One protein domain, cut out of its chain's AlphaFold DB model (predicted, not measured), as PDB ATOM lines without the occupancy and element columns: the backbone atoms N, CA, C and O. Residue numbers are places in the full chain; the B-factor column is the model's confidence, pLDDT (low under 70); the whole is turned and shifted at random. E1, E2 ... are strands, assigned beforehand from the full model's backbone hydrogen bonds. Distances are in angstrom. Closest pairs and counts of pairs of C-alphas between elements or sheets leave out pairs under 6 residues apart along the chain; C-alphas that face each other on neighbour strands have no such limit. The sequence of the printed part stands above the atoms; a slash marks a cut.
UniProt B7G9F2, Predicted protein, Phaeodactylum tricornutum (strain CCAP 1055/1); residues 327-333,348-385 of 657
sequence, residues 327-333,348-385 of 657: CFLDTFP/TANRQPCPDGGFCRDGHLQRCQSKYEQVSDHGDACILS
ATOM      1  N   CYS A 327     145.987 166.449 174.214       88.50
ATOM      2  CA  CYS A 327     146.328 166.520 175.635       88.50
ATOM      3  C   CYS A 327     147.795 166.934 175.819       88.50
ATOM      4  O   CYS A 327     148.702 166.214 175.382       88.50
ATOM      5  N   PHE A 328     148.037 168.047 176.515       91.94
ATOM      6  CA  PHE A 328     149.377 168.601 176.735       91.94
ATOM      7  C   PHE A 328     149.978 168.250 178.100       91.94
ATOM      8  O   PHE A 328     149.268 168.061 179.081       91.94
ATOM      9  N   LEU A 329     151.308 168.180 178.176       89.44
ATOM     10  CA  LEU A 329     152.034 168.097 179.448       89.44
ATOM     11  C   LEU A 329     152.064 169.467 180.149       89.44
ATOM     12  O   LEU A 329     152.353 170.483 179.512       89.44
ATOM     13  N   ASP A 330     151.810 169.488 181.458       87.06
ATOM     14  CA  ASP A 330     151.780 170.715 182.260       87.06
ATOM     15  C   ASP A 330     153.157 171.396 182.327       87.06
ATOM     16  O   ASP A 330     154.188 170.748 182.500       87.06
ATOM     17  N   THR A 331     153.182 172.725 182.189       83.06
ATOM     18  CA  THR A 331     154.424 173.512 182.012       83.06
ATOM     19  C   THR A 331     155.020 174.040 183.323       83.06
ATOM     20  O   THR A 331     155.957 174.838 183.304       83.06
ATOM     21  N   PHE A 332     154.477 173.658 184.481       75.56
ATOM     22  CA  PHE A 332     154.979 174.164 185.759       75.56
ATOM     23  C   PHE A 332     156.370 173.600 186.081       75.56
ATOM     24  O   PHE A 332     156.629 172.424 185.813       75.56
ATOM     25  N   PRO A 333     157.274 174.410 186.675       63.38
ATOM     26  CA  PRO A 333     158.507 173.869 187.225       63.38
ATOM     27  C   PRO A 333     158.138 172.778 188.233       63.38
ATOM     28  O   PRO A 333     157.134 172.945 188.936       63.38
ATOM     29  N   THR A 348     145.457 159.734 178.752       73.19
ATOM     30  CA  THR A 348     146.352 158.572 178.919       73.19
ATOM     31  C   THR A 348     147.018 158.066 177.634       73.19
ATOM     32  O   THR A 348     148.093 157.481 177.736       73.19
ATOM     33  N   ALA A 349     146.455 158.314 176.444       75.62
ATOM     34  CA  ALA A 349     146.945 157.696 175.202       75.62
ATOM     35  C   ALA A 349     147.820 158.597 174.302       75.62
ATOM     36  O   ALA A 349     148.726 158.080 173.659       75.62
ATOM     37  N   ASN A 350     147.608 159.922 174.276       81.56
ATOM     38  CA  ASN A 350     148.273 160.838 173.331       81.56
ATOM     39  C   ASN A 350     148.773 162.110 174.032       81.56
ATOM     40  O   ASN A 350     148.146 163.164 173.948       81.56
ATOM     41  N   ARG A 351     149.897 162.004 174.745       83.44
ATOM     42  CA  ARG A 351     150.522 163.151 175.418       83.44
ATOM     43  C   ARG A 351     151.441 163.884 174.451       83.44
ATOM     44  O   ARG A 351     152.386 163.289 173.936       83.44
ATOM     45  N   GLN A 352     151.181 165.164 174.239       91.56
ATOM     46  CA  GLN A 352     152.051 166.048 173.469       91.56
ATOM     47  C   GLN A 352     152.776 167.027 174.406       91.56
ATOM     48  O   GLN A 352     152.237 167.392 175.457       91.56
ATOM     49  N   PRO A 353     154.015 167.442 174.082       92.62
ATOM     50  CA  PRO A 353     154.657 168.534 174.804       92.62
ATOM     51  C   PRO A 353     153.823 169.808 174.646       92.62
ATOM     52  O   PRO A 353     153.208 170.017 173.601       92.62
ATOM     53  N   CYS A 354     153.795 170.649 175.682       93.38
ATOM     54  CA  CYS A 354     153.136 171.947 175.580       93.38
ATOM     55  C   CYS A 354     153.743 172.733 174.402       93.38
ATOM     56  O   CYS A 354     154.972 172.760 174.287       93.38
ATOM     57  N   PRO A 355     152.924 173.331 173.517       94.38
ATOM     58  CA  PRO A 355     153.426 174.057 172.359       94.38
ATOM     59  C   PRO A 355     154.323 175.218 172.791       94.38
ATOM     60  O   PRO A 355     154.126 175.811 173.853       94.38
ATOM     61  N   ASP A 356     155.295 175.564 171.948       92.25
ATOM     62  CA  ASP A 356     156.254 176.629 172.238       92.25
ATOM     63  C   ASP A 356     155.550 177.954 172.560       92.25
ATOM     64  O   ASP A 356     154.687 178.422 171.810       92.25
ATOM     65  N   GLY A 357     155.942 178.559 173.685       90.38
ATOM     66  CA  GLY A 357     155.329 179.781 174.208       90.38
ATOM     67  C   GLY A 357     153.976 179.558 174.889       90.38
ATOM     68  O   GLY A 357     153.378 180.517 175.360       90.38
ATOM     69  N   GLY A 358     153.482 178.325 174.976       94.06
ATOM     70  CA  GLY A 358     152.250 177.977 175.669       94.06
ATOM     71  C   GLY A 358     152.435 177.766 177.169       94.06
ATOM     72  O   GLY A 358     153.503 177.403 177.655       94.06
ATOM     73  N   PHE A 359     151.357 177.983 177.914       94.75
ATOM     74  CA  PHE A 359     151.230 177.596 179.309       94.75
ATOM     75  C   PHE A 359     150.097 176.581 179.435       94.75
ATOM     76  O   PHE A 359     148.916 176.936 179.337       94.75
ATOM     77  N   CYS A 360     150.475 175.323 179.630       93.38
ATOM     78  CA  CYS A 360     149.569 174.192 179.725       93.38
ATOM     79  C   CYS A 360     149.345 173.796 181.184       93.38
ATOM     80  O   CYS A 360     150.287 173.778 181.984       93.38
ATOM     81  N   ARG A 361     148.089 173.497 181.517       91.44
ATOM     82  CA  ARG A 361     147.673 173.022 182.836       91.44
ATOM     83  C   ARG A 361     146.457 172.108 182.696       91.44
ATOM     84  O   ARG A 361     145.540 172.433 181.941       91.44
ATOM     85  N   ASP A 362     146.454 171.009 183.443       88.94
ATOM     86  CA  ASP A 362     145.394 169.997 183.442       88.94
ATOM     87  C   ASP A 362     145.155 169.393 182.044       88.94
ATOM     88  O   ASP A 362     144.026 169.080 181.674       88.94
ATOM     89  N   GLY A 363     146.207 169.258 181.228       88.31
ATOM     90  CA  GLY A 363     146.081 168.715 179.870       88.31
ATOM     91  C   GLY A 363     145.663 169.718 178.790       88.31
ATOM     92  O   GLY A 363     145.660 169.354 177.615       88.31
ATOM     93  N   HIS A 364     145.364 170.974 179.144       91.94
ATOM     94  CA  HIS A 364     144.876 172.000 178.218       91.94
ATOM     95  C   HIS A 364     145.817 173.209 178.127       91.94
ATOM     96  O   HIS A 364     146.412 173.633 179.120       91.94
ATOM     97  N   LEU A 365     145.911 173.817 176.940       94.50
ATOM     98  CA  LEU A 365     146.619 175.081 176.733       94.50
ATOM     99  C   LEU A 365     145.771 176.246 177.274       94.50
ATOM    100  O   LEU A 365     144.756 176.607 176.684       94.50
ATOM    101  N   GLN A 366     146.174 176.844 178.400       94.81
ATOM    102  CA  GLN A 366     145.380 177.892 179.057       94.81
ATOM    103  C   GLN A 366     145.665 179.296 178.521       94.81
ATOM    104  O   GLN A 366     144.757 180.117 178.410       94.81
ATOM    105  N   ARG A 367     146.935 179.612 178.246       95.19
ATOM    106  CA  ARG A 367     147.361 180.936 177.767       95.19
ATOM    107  C   ARG A 367     148.694 180.855 177.038       95.19
ATOM    108  O   ARG A 367     149.461 179.924 177.263       95.19
ATOM    109  N   CYS A 368     148.988 181.869 176.238       96.12
ATOM    110  CA  CYS A 368     150.291 182.047 175.606       96.12
ATOM    111  C   CYS A 368     151.154 183.027 176.414       96.12
ATOM    112  O   CYS A 368     150.646 183.888 177.135       96.12
ATOM    113  N   GLN A 369     152.470 182.864 176.336       93.50
ATOM    114  CA  GLN A 369     153.471 183.645 177.056       93.50
ATOM    115  C   GLN A 369     153.582 185.059 176.479       93.50
ATOM    116  O   GLN A 369     153.791 186.018 177.223       93.50
ATOM    117  N   SER A 370     153.438 185.191 175.158       93.31
ATOM    118  CA  SER A 370     153.444 186.478 174.470       93.31
ATOM    119  C   SER A 370     152.063 187.127 174.509       93.31
ATOM    120  O   SER A 370     151.060 186.495 174.197       93.31
ATOM    121  N   LYS A 371     152.014 188.434 174.794       94.31
ATOM    122  CA  LYS A 371     150.778 189.238 174.696       94.31
ATOM    123  C   LYS A 371     150.240 189.367 173.261       94.31
ATOM    124  O   LYS A 371     149.132 189.853 173.068       94.31
ATOM    125  N   TYR A 372     151.054 189.000 172.272       94.88
ATOM    126  CA  TYR A 372     150.728 189.037 170.846       94.88
ATOM    127  C   TYR A 372     150.143 187.715 170.337       94.88
ATOM    128  O   TYR A 372     149.738 187.615 169.180       94.88
ATOM    129  N   GLU A 373     150.117 186.696 171.191       95.62
ATOM    130  CA  GLU A 373     149.623 185.368 170.868       95.62
ATOM    131  C   GLU A 373     148.319 185.099 171.621       95.62
ATOM    132  O   GLU A 373     148.127 185.525 172.760       95.62
ATOM    133  N   GLN A 374     147.424 184.371 170.968       96.62
ATOM    134  CA  GLN A 374     146.206 183.833 171.543       96.62
ATOM    135  C   GLN A 374     146.187 182.317 171.352       96.62
ATOM    136  O   GLN A 374     146.824 181.771 170.448       96.62
ATOM    137  N   VAL A 375     145.455 181.634 172.222       96.25
ATOM    138  CA  VAL A 375     145.208 180.200 172.075       96.25
ATOM    139  C   VAL A 375     144.355 179.992 170.819       96.25
ATOM    140  O   VAL A 375     143.411 180.751 170.592       96.25
ATOM    141  N   SER A 376     144.719 179.021 169.980       95.62
ATOM    142  CA  SER A 376     143.950 178.655 168.786       95.62
ATOM    143  C   SER A 376     142.520 178.252 169.153       95.62
ATOM    144  O   SER A 376     142.265 177.779 170.260       95.62
ATOM    145  N   ASP A 377     141.581 178.366 168.211       93.56
ATOM    146  CA  ASP A 377     140.187 177.946 168.437       93.56
ATOM    147  C   ASP A 377     140.078 176.449 168.792       93.56
ATOM    148  O   ASP A 377     139.154 176.025 169.485       93.56
ATOM    149  N   HIS A 378     141.054 175.646 168.353       92.12
ATOM    150  CA  HIS A 378     141.175 174.225 168.682       92.12
ATOM    151  C   HIS A 378     141.827 173.956 170.047       92.12
ATOM    152  O   HIS A 378     141.761 172.829 170.538       92.12
ATOM    153  N   GLY A 379     142.427 174.967 170.679       92.69
ATOM    154  CA  GLY A 379     143.111 174.837 171.966       92.69
ATOM    155  C   GLY A 379     144.458 174.122 171.888       92.69
ATOM    156  O   GLY A 379     144.952 173.660 172.913       92.69
ATOM    157  N   ASP A 380     145.035 173.996 170.694       93.31
ATOM    158  CA  ASP A 380     146.199 173.156 170.407       93.31
ATOM    159  C   ASP A 380     147.507 173.920 170.157       93.31
ATOM    160  O   ASP A 380     148.590 173.341 170.231       93.31
ATOM    161  N   ALA A 381     147.437 175.224 169.890       95.12
ATOM    162  CA  ALA A 381     148.605 176.025 169.554       95.12
ATOM    163  C   ALA A 381     148.480 177.476 170.025       95.12
ATOM    164  O   ALA A 381     147.389 178.035 170.128       95.12
ATOM    165  N   CYS A 382     149.632 178.108 170.247       95.94
ATOM    166  CA  CYS A 382     149.738 179.558 170.362       95.94
ATOM    167  C   CYS A 382     149.891 180.167 168.969       95.94
ATOM    168  O   CYS A 382     150.944 180.032 168.329       95.94
ATOM    169  N   ILE A 383     148.816 180.807 168.509       95.44
ATOM    170  CA  ILE A 383     148.733 181.510 167.228       95.44
ATOM    171  C   ILE A 383     148.773 183.019 167.459       95.44
ATOM    172  O   ILE A 383     148.459 183.503 168.543       95.44
ATOM    173  N   LEU A 384     149.160 183.788 166.446       94.81
ATOM    174  CA  LEU A 384     149.138 185.249 166.536       94.81
ATOM    175  C   LEU A 384     147.694 185.735 166.712       94.81
ATOM    176  O   LEU A 384     146.785 185.234 166.048       94.81
ATOM    177  N   SER A 385     147.479 186.711 167.597       95.25
ATOM    178  CA  SER A 385     146.149 187.298 167.764       95.25
ATOM    179  C   SER A 385     145.681 187.986 166.481       95.25
ATOM    180  O   SER A 385     146.504 188.435 165.683       95.25
TER     181      SER A 385
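Overview. This is residues 327 to 333 and 348 to 385 of the 657 residues of the protein "Predicted protein" of Phaeodactylum tricornutum (strain CCAP 1055/1) (UniProt B7G9F2). With little regular structure, two small two-stranded hairpins, E1-E2 and E3-E4, follow one another along the longest axis. At the E1-E2 turn's end of the longest axis, the unnamed residues 327 to 328 pair in parallel with residues 351 to 352, and residues 353 to 357 run back alongside the E1-E2 hairpin. The 45 printed residues, under half in named elements, are all strand in class: no named helix, four strands, both sheets antiparallel. The whole is compact, radius of gyration of the C-alphas 9.9 A, spanning 31 by 24 by 14 A.

Along the chain. E1, residues 358 to 361, begins at C-alpha (152.250, 177.977, 175.669) and measures 9.8 A. E2, 364 to 368, measures 11.7 A. E3, 373 to 375, and E4, 382 to 384, each measure 6.9 A; E4 ends at (149.138, 185.249, 166.536).

Arrangement. Hairpin E1 and E2 is antiparallel at 144 degrees, with N 359 and O 367 at 2.8 A, within hydrogen-bond range. The closest C-alphas of E2 and E3, Cys 368 and Gln 374, are 6.0 A apart. Hairpin E3 and E4 is antiparallel at 131 degrees, with N 374 and O 383 at 2.8 A, within hydrogen-bond range. E1 and E3 are only just apart, closest C-alphas 8.2 A.

Size, cuts and confidence. Residues 334 to 347 are cut out; C-alphas 333 and 348 are 21.2 A apart. No link between strands is long. Residue 333 has pLDDT under 70.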